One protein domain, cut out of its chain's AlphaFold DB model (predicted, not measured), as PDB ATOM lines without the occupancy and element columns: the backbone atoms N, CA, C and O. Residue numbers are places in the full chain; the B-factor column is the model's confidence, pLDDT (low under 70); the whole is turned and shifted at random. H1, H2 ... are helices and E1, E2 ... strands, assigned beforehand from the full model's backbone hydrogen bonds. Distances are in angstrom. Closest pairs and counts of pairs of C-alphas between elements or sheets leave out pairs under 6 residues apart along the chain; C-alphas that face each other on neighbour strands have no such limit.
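What this domain is: This is residues 77 to 156 of the 166 residues of an uncharacterized protein of Clostridiales bacterium (UniProt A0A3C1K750). A helical hairpin, H1 and H2, and a two-stranded hairpin, E1 and E2, sit with H2 beside E1, while the long helix H3 runs back along the side away from H2 and packs its last turns on H1. The unnamed stretch 120 to 136 makes the end of the long axis away from the H1 to H2 link. The 80 printed residues hold three named helices and two named strands, in the order H1, H2, E1, E2, H3; the class is mostly helix and the sheet is antiparallel. The whole is elongated, 40 by 26 by 22 A, and only just compact, close to loose, with a radius of gyration of the C-alphas of 13.6 A.

How they stand to each other: H1, residues 77 to 88, and H2, residues 92 to 102, form a helical hairpin and touch, closest at the C-alphas of Phe 86 and Phe 95, 5.3 A, at a steep tilt of 43 degrees, opposite ways. The closest C-alphas of H2 and E1, residues 108 to 112, are Asn 100 and Thr 108, 5.7 A. E1 and E2, residues 115 to 119, form an antiparallel hairpin, with N 110 and O 117 at 2.9 A. H3, residues 137 to 155, touches H1 with residues 150 to 155 alone, closest at the C-alphas of Lys 83 and Thr 154, 4.2 A. H2 and H3 are apart. Every O i to N i+4 pair is within hydrogen-bond range in H1 and H2, and 13 of 15 in H3.

Where its parts are: H1 begins at C-alpha 77 (-11.696, -40.822, 21.410) and is 16.6 A long; H2 is 15.2 A, E1 13.5 A and E2 13.1 A. H3, 26.4 A, ends at C-alpha 155 (-26.717, -37.554, 19.543).

The domain as a whole: The C-alphas farthest apart, Ala 90 and Val 131, are 40.5 A apart. The printed part has no cut, and the E2 to H3 link is long, 17 residues. No printed residue is under 70 in pLDDT.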
ATOM      1  N   LYS A  77     -11.790 -41.105  19.977       92.88
ATOM      2  CA  LYS A  77     -11.696 -40.822  21.410       92.88
ATOM      3  C   LYS A  77     -12.555 -39.623  21.813       92.88
ATOM      4  O   LYS A  77     -13.272 -39.698  22.801       92.88
ATOM      5  N   GLU A  78     -12.474 -38.533  21.057       91.62
ATOM      6  CA  GLU A  78     -13.269 -37.332  21.306       91.62
ATOM      7  C   GLU A  78     -14.762 -37.592  21.108       91.62
ATOM      8  O   GLU A  78     -15.543 -37.254  21.986       91.62
ATOM      9  N   MET A  79     -15.153 -38.265  20.023       94.75
ATOM     10  CA  MET A  79     -16.560 -38.599  19.770       94.75
ATOM     11  C   MET A  79     -17.162 -39.462  20.887       94.75
ATOM     12  O   MET A  79     -18.243 -39.156  21.388       94.75
ATOM     13  N   VAL A  80     -16.447 -40.505  21.319       96.38
ATOM     14  CA  VAL A  80     -16.860 -41.375  22.432       96.38
ATOM     15  C   VAL A  80     -16.937 -40.590  23.739       96.38
ATOM     16  O   VAL A  80     -17.881 -40.765  24.507       96.38
ATOM     17  N   TYR A  81     -15.980 -39.697  23.988       95.69
ATOM     18  CA  TYR A  81     -15.973 -38.868  25.188       95.69
ATOM     19  C   TYR A  81     -17.149 -37.890  25.220       95.69
ATOM     20  O   TYR A  81     -17.888 -37.858  26.200       95.69
ATOM     21  N   THR A  82     -17.375 -37.144  24.135       95.81
ATOM     22  CA  THR A  82     -18.515 -36.226  24.015       95.81
ATOM     23  C   THR A  82     -19.839 -36.977  24.121       95.81
ATOM     24  O   THR A  82     -20.752 -36.500  24.788       95.81
ATOM     25  N   LYS A  83     -19.941 -38.177  23.529       97.31
ATOM     26  CA  LYS A  83     -21.109 -39.048  23.701       97.31
ATOM     27  C   LYS A  83     -21.343 -39.410  25.167       97.31
ATOM     28  O   LYS A  83     -22.465 -39.302  25.634       97.31
ATOM     29  N   ARG A  84     -20.296 -39.768  25.908       97.44
ATOM     30  CA  ARG A  84     -20.426 -40.071  27.338       97.44
ATOM     31  C   ARG A  84     -20.930 -38.873  28.146       97.44
ATOM     32  O   ARG A  84     -21.769 -39.068  29.013       97.44
ATOM     33  N   LEU A  85     -20.451 -37.659  27.853       97.06
ATOM     34  CA  LEU A  85     -20.961 -36.438  28.496       97.06
ATOM     35  C   LEU A  85     -22.454 -36.233  28.216       97.06
ATOM     36  O   LEU A  85     -23.185 -35.810  29.101       97.06
ATOM     37  N   PHE A  86     -22.897 -36.532  26.992       96.81
ATOM     38  CA  PHE A  86     -24.308 -36.455  26.617       96.81
ATOM     39  C   PHE A  86     -25.147 -37.524  27.326       96.81
ATOM     40  O   PHE A  86     -26.163 -37.193  27.921       96.81
ATOM     41  N   ASP A  87     -24.694 -38.780  27.330       97.44
ATOM     42  CA  ASP A  87     -25.415 -39.905  27.942       97.44
ATOM     43  C   ASP A  87     -25.533 -39.775  29.480       97.44
ATOM     44  O   ASP A  87     -26.400 -40.400  30.086       97.44
ATOM     45  N   GLN A  88     -24.650 -38.998  30.120       97.50
ATOM     46  CA  GLN A  88     -24.660 -38.735  31.566       97.50
ATOM     47  C   GLN A  88     -25.492 -37.513  31.969       97.50
ATOM     48  O   GLN A  88     -25.790 -37.363  33.151       97.50
ATOM     49  N   ALA A  89     -25.836 -36.644  31.021       97.25
ATOM     50  CA  ALA A  89     -26.587 -35.428  31.293       97.25
ATOM     51  C   ALA A  89     -28.092 -35.717  31.383       97.25
ATOM     52  O   ALA A  89     -28.638 -36.470  30.576       97.25
ATOM     53  N   ALA A  90     -28.784 -35.079  32.326       95.50
ATOM     54  CA  ALA A  90     -30.237 -35.166  32.449       95.50
ATOM     55  C   ALA A  90     -30.965 -34.428  31.313       95.50
ATOM     56  O   ALA A  90     -32.068 -34.814  30.927       95.50
ATOM     57  N   ASP A  91     -30.350 -33.371  30.773       93.94
ATOM     58  CA  ASP A  91     -30.880 -32.571  29.672       93.94
ATOM     59  C   ASP A  91     -29.769 -31.881  28.847       93.94
ATOM     60  O   ASP A  91     -28.571 -31.976  29.136       93.94
ATOM     61  N   LEU A  92     -30.162 -31.165  27.785       92.88
ATOM     62  CA  LEU A  92     -29.228 -30.437  26.918       92.88
ATOM     63  C   LEU A  92     -28.490 -29.290  27.628       92.88
ATOM     64  O   LEU A  92     -27.397 -28.923  27.193       92.88
ATOM     65  N   GLY A  93     -29.064 -28.709  28.683       94.62
ATOM     66  CA  GLY A  93     -28.432 -27.656  29.475       94.62
ATOM     67  C   GLY A  93     -27.295 -28.202  30.336       94.62
ATOM     68  O   GLY A  93     -26.200 -27.626  30.361       94.62
ATOM     69  N   GLU A  94     -27.511 -29.350  30.975       95.88
ATOM     70  CA  GLU A  94     -26.470 -30.068  31.714       95.88
ATOM     71  C   GLU A  94     -25.369 -30.570  30.773       95.88
ATOM     72  O   GLU A  94     -24.184 -30.361  31.044       95.88
ATOM     73  N   PHE A  95     -25.736 -31.125  29.613       96.44
ATOM     74  CA  PHE A  95     -24.763 -31.507  28.586       96.44
ATOM     75  C   PHE A  95     -23.910 -30.309  28.147       96.44
ATOM     76  O   PHE A  95     -22.686 -30.415  28.057       96.44
ATOM     77  N   CYS A  96     -24.536 -29.149  27.922       95.50
ATOM     78  CA  CYS A  96     -23.841 -27.915  27.558       95.50
ATOM     79  C   CYS A  96     -22.825 -27.481  28.609       95.50
ATOM     80  O   CYS A  96     -21.703 -27.093  28.280       95.50
ATOM     81  N   SER A  97     -23.235 -27.532  29.874       95.50
ATOM     82  CA  SER A  97     -22.412 -27.128  31.010       95.50
ATOM     83  C   SER A  97     -21.203 -28.050  31.147       95.50
ATOM     84  O   SER A  97     -20.069 -27.571  31.169       95.50
ATOM     85  N   SER A  98     -21.430 -29.365  31.111       96.25
ATOM     86  CA  SER A  98     -20.377 -30.383  31.150       96.25
ATOM     87  C   SER A  98     -19.415 -30.263  29.968       96.25
ATOM     88  O   SER A  98     -18.202 -30.254  30.156       96.25
ATOM     89  N   TYR A  99     -19.927 -30.076  28.747       95.75
ATOM     90  CA  TYR A  99     -19.092 -29.847  27.567       95.75
ATOM     91  C   TYR A  99     -18.203 -28.608  27.734       95.75
ATOM     92  O   TYR A  99     -17.004 -28.661  27.476       95.75
ATOM     93  N   ASN A 100     -18.758 -27.488  28.196       95.38
ATOM     94  CA  ASN A 100     -17.979 -26.263  28.374       95.38
ATOM     95  C   ASN A 100     -16.887 -26.401  29.433       95.38
ATOM     96  O   ASN A 100     -15.808 -25.851  29.234       95.38
ATOM     97  N   ILE A 101     -17.139 -27.141  30.516       95.62
ATOM     98  CA  ILE A 101     -16.123 -27.440  31.532       95.62
ATOM     99  C   ILE A 101     -14.972 -28.229  30.894       95.62
ATOM    100  O   ILE A 101     -13.819 -27.801  30.964       95.62
ATOM    101  N   GLU A 102     -15.288 -29.317  30.196       93.81
ATOM    102  CA  GLU A 102     -14.300 -30.225  29.600       93.81
ATOM    103  C   GLU A 102     -13.480 -29.585  28.471       93.81
ATOM    104  O   GLU A 102     -12.272 -29.804  28.361       93.81
ATOM    105  N   TYR A 103     -14.115 -28.759  27.638       91.31
ATOM    106  CA  TYR A 103     -13.487 -28.119  26.477       91.31
ATOM    107  C   TYR A 103     -13.094 -26.656  26.729       91.31
ATOM    108  O   TYR A 103     -12.852 -25.908  25.773       91.31
ATOM    109  N   THR A 104     -12.977 -26.247  28.000       90.94
ATOM    110  CA  THR A 104     -12.591 -24.885  28.405       90.94
ATOM    111  C   THR A 104     -11.357 -24.404  27.632       90.94
ATOM    112  O   THR A 104     -10.320 -25.067  27.587       90.94
ATOM    113  N   GLY A 105     -11.464 -23.232  26.998       85.00
ATOM    114  CA  GLY A 105     -10.378 -22.612  26.227       85.00
ATOM    115  C   GLY A 105     -10.134 -23.210  24.834       85.00
ATOM    116  O   GLY A 105      -9.329 -22.667  24.074       85.00
ATOM    117  N   GLN A 106     -10.833 -24.286  24.469       87.44
ATOM    118  CA  GLN A 106     -10.775 -24.886  23.135       87.44
ATOM    119  C   GLN A 106     -12.029 -24.555  22.334       87.44
ATOM    120  O   GLN A 106     -11.945 -23.981  21.247       87.44
ATOM    121  N   HIS A 107     -13.199 -24.888  22.874       87.88
ATOM    122  CA  HIS A 107     -14.491 -24.706  22.221       87.88
ATOM    123  C   HIS A 107     -15.509 -24.221  23.245       87.88
ATOM    124  O   HIS A 107     -15.397 -24.531  24.427       87.88
ATOM    125  N   THR A 108     -16.511 -23.477  22.789       91.88
ATOM    126  CA  THR A 108     -17.649 -23.111  23.636       91.88
ATOM    127  C   THR A 108     -18.949 -23.514  22.972       91.88
ATOM    128  O   THR A 108     -19.147 -23.295  21.776       91.88
ATOM    129  N   MET A 109     -19.832 -24.115  23.755       94.25
ATOM    130  CA  MET A 109     -21.160 -24.531  23.345       94.25
ATOM    131  C   MET A 109     -22.214 -23.711  24.084       94.25
ATOM    132  O   MET A 109     -22.080 -23.424  25.273       94.25
ATOM    133  N   ARG A 110     -23.272 -23.330  23.376       93.75
ATOM    134  CA  ARG A 110     -24.505 -22.792  23.950       93.75
ATOM    135  C   ARG A 110     -25.674 -23.631  23.451       93.75
ATOM    136  O   ARG A 110     -25.759 -23.880  22.251       93.75
ATOM    137  N   CYS A 111     -26.579 -24.006  24.345       93.19
ATOM    138  CA  CYS A 111     -27.828 -24.683  24.005       93.19
ATOM    139  C   CYS A 111     -29.001 -23.711  24.129       93.19
ATOM    140  O   CYS A 111     -29.125 -23.024  25.142       93.19
ATOM    141  N   GLU A 112     -29.867 -23.666  23.118       92.31
ATOM    142  CA  GLU A 112     -31.152 -22.960  23.176       92.31
ATOM    143  C   GLU A 112     -32.240 -23.864  22.596       92.31
ATOM    144  O   GLU A 112     -32.298 -24.091  21.385       92.31
ATOM    145  N   GLY A 113     -33.086 -24.420  23.467       89.44
ATOM    146  CA  GLY A 113     -34.030 -25.467  23.075       89.44
ATOM    147  C   GLY A 113     -33.293 -26.658  22.457       89.44
ATOM    148  O   GLY A 113     -32.376 -27.205  23.063       89.44
ATOM    149  N   GLU A 114     -33.661 -27.019  21.229       89.62
ATOM    150  CA  GLU A 114     -33.047 -28.117  20.466       89.62
ATOM    151  C   GLU A 114     -31.841 -27.674  19.611       89.62
ATOM    152  O   GLU A 114     -31.323 -28.447  18.805       89.62
ATOM    153  N   ILE A 115     -31.392 -26.419  19.742       92.81
ATOM    154  CA  ILE A 115     -30.318 -25.850  18.920       92.81
ATOM    155  C   ILE A 115     -29.010 -25.792  19.711       92.81
ATOM    156  O   ILE A 115     -28.926 -25.170  20.771       92.81
ATOM    157  N   LEU A 116     -27.961 -26.388  19.136       93.56
ATOM    158  CA  LEU A 116     -26.587 -26.320  19.631       93.56
ATOM    159  C   LEU A 116     -25.783 -25.281  18.840       93.56
ATOM    160  O   LEU A 116     -25.611 -25.393  17.624       93.56
ATOM    161  N   TYR A 117     -25.233 -24.295  19.540       94.06
ATOM    162  CA  TYR A 117     -24.314 -23.301  18.995       94.06
ATOM    163  C   TYR A 117     -22.898 -23.628  19.449       94.06
ATOM    164  O   TYR A 117     -22.570 -23.439  20.615       94.06
ATOM    165  N   LEU A 118     -22.049 -24.083  18.529       92.69
ATOM    166  CA  LEU A 118     -20.641 -24.359  18.805       92.69
ATOM    167  C   LEU A 118     -19.755 -23.253  18.228       92.69
ATOM    168  O   LEU A 118     -19.853 -22.920  17.045       92.69
ATOM    169  N   SER A 119     -18.868 -22.710  19.056       91.12
ATOM    170  CA  SER A 119     -17.921 -21.665  18.682       91.12
ATOM    171  C   SER A 119     -16.484 -22.156  18.802       91.12
ATOM    172  O   SER A 119     -16.074 -22.726  19.814       91.12
ATOM    173  N   TYR A 120     -15.708 -21.877  17.755       87.31
ATOM    174  CA  TYR A 120     -14.272 -22.119  17.701       87.31
ATOM    175  C   TYR A 120     -13.564 -20.767  17.741       87.31
ATOM    176  O   TYR A 120     -13.693 -20.005  16.784       87.31
ATOM    177  N   PRO A 121     -12.809 -20.453  18.804       85.38
ATOM    178  CA  PRO A 121     -12.098 -19.184  18.903       85.38
ATOM    179  C   PRO A 121     -10.920 -19.109  17.925       85.38
ATOM    180  O   PRO A 121     -10.473 -18.021  17.574       85.38
ATOM    181  N   THR A 122     -10.394 -20.255  17.483       86.62
ATOM    182  CA  THR A 122      -9.289 -20.320  16.527       86.62
ATOM    183  C   THR A 122      -9.342 -21.587  15.677       86.62
ATOM    184  O   THR A 122      -9.971 -22.587  16.030       86.62
ATOM    185  N   CYS A 123      -8.655 -21.555  14.536       88.94
ATOM    186  CA  CYS A 123      -8.502 -22.703  13.659       88.94
ATOM    187  C   CYS A 123      -7.254 -23.508  14.040       88.94
ATOM    188  O   CYS A 123      -6.124 -23.061  13.852       88.94
ATOM    189  N   TYR A 124      -7.447 -24.751  14.483       87.56
ATOM    190  CA  TYR A 124      -6.355 -25.658  14.869       87.56
ATOM    191  C   TYR A 124      -5.670 -26.358  13.684       87.56
ATOM    192  O   TYR A 124      -4.719 -27.128  13.863       87.56
ATOM    193  N   CYS A 125      -6.120 -26.099  12.452       89.88
ATOM    194  CA  CYS A 125      -5.504 -26.647  11.251       89.88
ATOM    195  C   CYS A 125      -4.057 -26.158  11.124       89.88
ATOM    196  O   CYS A 125      -3.771 -24.968  11.247       89.88
ATOM    197  N   SER A 126      -3.129 -27.059  10.803       90.19
ATOM    198  CA  SER A 126      -1.715 -26.717  10.622       90.19
ATOM    199  C   SER A 126      -1.432 -25.759   9.460       90.19
ATOM    200  O   SER A 126      -0.331 -25.217   9.406       90.19
ATOM    201  N   CYS A 127      -2.405 -25.516   8.575       92.69
ATOM    202  CA  CYS A 127      -2.324 -24.449   7.578       92.69
ATOM    203  C   CYS A 127      -2.542 -23.046   8.155       92.69
ATOM    204  O   CYS A 127      -2.120 -22.086   7.528       92.69
ATOM    205  N   VAL A 128      -3.220 -22.920   9.302       93.06
ATOM    206  CA  VAL A 128      -3.766 -21.633   9.775       93.06
ATOM    207  C   VAL A 128      -3.289 -21.271  11.173       93.06
ATOM    208  O   VAL A 128      -2.944 -20.124  11.409       93.06
ATOM    209  N   LYS A 129      -3.172 -22.249  12.080       92.25
ATOM    210  CA  LYS A 129      -2.962 -22.051  13.529       92.25
ATOM    211  C   LYS A 129      -1.749 -21.206  13.958       92.25
ATOM    212  O   LYS A 129      -1.561 -20.977  15.144       92.25
ATOM    213  N   ARG A 130      -0.854 -20.855  13.029       93.44
ATOM    214  CA  ARG A 130       0.391 -20.101  13.267       93.44
ATOM    215  C   ARG A 130       0.396 -18.713  12.624       93.44
ATOM    216  O   ARG A 130       1.426 -18.049  12.661       93.44
ATOM    217  N   VAL A 131      -0.703 -18.303  11.999       93.44
ATOM    218  CA  VAL A 131      -0.832 -17.004  11.334       93.44
ATOM    219  C   VAL A 131      -2.004 -16.260  11.959       93.44
ATOM    220  O   VAL A 131      -3.077 -16.830  12.130       93.44
ATOM    221  N   ASN A 132      -1.783 -14.993  12.309       90.56
ATOM    222  CA  ASN A 132      -2.805 -14.113  12.871       90.56
ATOM    223  C   ASN A 132      -3.531 -13.342  11.755       90.56
ATOM    224  O   ASN A 132      -3.532 -12.115  11.729       90.56
ATOM    225  N   GLU A 133      -4.074 -14.080  10.790       90.50
ATOM    226  CA  GLU A 133      -4.807 -13.553   9.637       90.50
ATOM    227  C   GLU A 133      -6.042 -14.421   9.377       90.50
ATOM    228  O   GLU A 133      -6.075 -15.609   9.715       90.50
ATOM    229  N   THR A 134      -7.068 -13.833   8.764       89.00
ATOM    230  CA  THR A 134      -8.327 -14.517   8.458       89.00
ATOM    231  C   THR A 134      -8.313 -15.123   7.054       89.00
ATOM    232  O   THR A 134      -7.684 -14.612   6.128       89.00
ATOM    233  N   LEU A 135      -9.021 -16.243   6.891       92.62
ATOM    234  CA  LEU A 135      -9.277 -16.872   5.595       92.62
ATOM    235  C   LEU A 135     -10.740 -16.686   5.191       92.62
ATOM    236  O   LEU A 135     -11.595 -16.355   6.010       92.62
ATOM    237  N   LEU A 136     -11.032 -16.959   3.920       93.75
ATOM    238  CA  LEU A 136     -12.398 -16.990   3.407       93.75
ATOM    239  C   LEU A 136     -13.247 -18.037   4.146       93.75
ATOM    240  O   LEU A 136     -12.750 -19.094   4.554       93.75
ATOM    241  N   LYS A 137     -14.560 -17.779   4.243       93.56
ATOM    242  CA  LYS A 137     -15.553 -18.658   4.897       93.56
ATOM    243  C   LYS A 137     -15.482 -20.106   4.397       93.56
ATOM    244  O   LYS A 137     -15.726 -21.039   5.163       93.56
ATOM    245  N   THR A 138     -15.111 -20.299   3.132       95.50
ATOM    246  CA  THR A 138     -14.890 -21.610   2.509       95.50
ATOM    247  C   THR A 138     -13.895 -22.481   3.275       95.50
ATOM    248  O   THR A 138     -14.073 -23.702   3.364       95.50
ATOM    249  N   TRP A 139     -12.880 -21.888   3.910       94.94
ATOM    250  CA  TRP A 139     -11.947 -22.652   4.728       94.94
ATOM    251  C   TRP A 139     -12.636 -23.272   5.948       94.94
ATOM    252  O   TRP A 139     -12.467 -24.471   6.195       94.94
ATOM    253  N   CYS A 140     -13.466 -22.484   6.640       93.25
ATOM    254  CA  CYS A 140     -14.174 -22.844   7.873       93.25
ATOM    255  C   CYS A 140     -15.255 -23.920   7.677       93.25
ATOM    256  O   CYS A 140     -15.714 -24.526   8.643       93.25
ATOM    257  N   LEU A 141     -15.626 -24.246   6.434       94.56
ATOM    258  CA  LEU A 141     -16.539 -25.356   6.142       94.56
ATOM    259  C   LEU A 141     -15.990 -26.723   6.590       94.56
ATOM    260  O   LEU A 141     -16.779 -27.644   6.804       94.56
ATOM    261  N   CYS A 142     -14.673 -26.871   6.794       93.31
ATOM    262  CA  CYS A 142     -14.145 -28.091   7.413       93.31
ATOM    263  C   CYS A 142     -14.567 -28.235   8.878       93.31
ATOM    264  O   CYS A 142     -14.831 -29.350   9.317       93.31
ATOM    265  N   THR A 143     -14.675 -27.123   9.611       91.69
ATOM    266  CA  THR A 143     -15.171 -27.108  10.990       91.69
ATOM    267  C   THR A 143     -16.640 -27.501  11.018       91.69
ATOM    268  O   THR A 143     -17.027 -28.329  11.826       91.69
ATOM    269  N   LEU A 144     -17.442 -27.030  10.057       93.00
ATOM    270  CA  LEU A 144     -18.840 -27.451   9.935       93.00
ATOM    271  C   LEU A 144     -18.980 -28.974   9.739       93.00
ATOM    272  O   LEU A 144     -19.892 -29.594  10.286       93.00
ATOM    273  N   GLY A 145     -18.072 -29.575   8.965       92.88
ATOM    274  CA  GLY A 145     -17.991 -31.026   8.787       92.88
ATOM    275  C   GLY A 145     -17.523 -31.767  10.037       92.88
ATOM    276  O   GLY A 145     -18.067 -32.824  10.355       92.88
ATOM    277  N   TYR A 146     -16.545 -31.215  10.762       92.25
ATOM    278  CA  TYR A 146     -16.134 -31.717  12.074       92.25
ATOM    279  C   TYR A 146     -17.334 -31.718  13.036       92.25
ATOM    280  O   TYR A 146     -17.643 -32.751  13.620       92.25
ATOM    281  N   THR A 147     -18.054 -30.595  13.141       92.31
ATOM    282  CA  THR A 147     -19.161 -30.408  14.090       92.31
ATOM    283  C   THR A 147     -20.306 -31.354  13.779       92.31
ATOM    284  O   THR A 147     -20.809 -32.018  14.679       92.31
ATOM    285  N   LYS A 148     -20.672 -31.481  12.495       93.94
ATOM    286  CA  LYS A 148     -21.688 -32.448  12.074       93.94
ATOM    287  C   LYS A 148     -21.280 -33.873  12.441       93.94
ATOM    288  O   LYS A 148     -22.072 -34.586  13.034       93.94
ATOM    289  N   LYS A 149     -20.043 -34.279  12.137       94.12
ATOM    290  CA  LYS A 149     -19.570 -35.634  12.450       94.12
ATOM    291  C   LYS A 149     -19.592 -35.918  13.956       94.12
ATOM    292  O   LYS A 149     -20.017 -36.998  14.348       94.12
ATOM    293  N   LEU A 150     -19.138 -34.964  14.771       93.94
ATOM    294  CA  LEU A 150     -19.122 -35.095  16.225       93.94
ATOM    295  C   LEU A 150     -20.539 -35.281  16.775       93.94
ATOM    296  O   LEU A 150     -20.799 -36.266  17.456       93.94
ATOM    297  N   PHE A 151     -21.463 -34.380  16.435       94.38
ATOM    298  CA  PHE A 151     -22.804 -34.413  17.017       94.38
ATOM    299  C   PHE A 151     -23.733 -35.446  16.393       94.38
ATOM    300  O   PHE A 151     -24.587 -35.960  17.108       94.38
ATOM    301  N   ASP A 152     -23.539 -35.828  15.128       95.25
ATOM    302  CA  ASP A 152     -24.247 -36.983  14.566       95.25
ATOM    303  C   ASP A 152     -23.932 -38.246  15.384       95.25
ATOM    304  O   ASP A 152     -24.826 -39.030  15.699       95.25
ATOM    305  N   PHE A 153     -22.666 -38.419  15.786       95.81
ATOM    306  CA  PHE A 153     -22.250 -39.529  16.642       95.81
ATOM    307  C   PHE A 153     -22.767 -39.378  18.079       95.81
ATOM    308  O   PHE A 153     -23.364 -40.307  18.618       95.81
ATOM    309  N   THR A 154     -22.551 -38.216  18.704       95.19
ATOM    310  CA  THR A 154     -22.950 -37.950  20.096       95.19
ATOM    311  C   THR A 154     -24.448 -38.139  20.300       95.19
ATOM    312  O   THR A 154     -24.847 -38.851  21.218       95.19
ATOM    313  N   LEU A 155     -25.261 -37.549  19.422       93.19
ATOM    314  CA  LEU A 155     -26.717 -37.554  19.543       93.19
ATOM    315  C   LEU A 155     -27.347 -38.816  18.948       93.19
ATOM    316  O   LEU A 155     -28.489 -39.114  19.260       93.19
ATOM    317  N   SER A 156     -26.620 -39.574  18.117       93.81
ATOM    318  CA  SER A 156     -27.160 -40.729  17.380       93.81
ATOM    319  C   SER A 156     -28.322 -40.370  16.434       93.81
ATOM    320  O   SER A 156     -29.191 -41.194  16.162       93.81
TER     321      SER A 156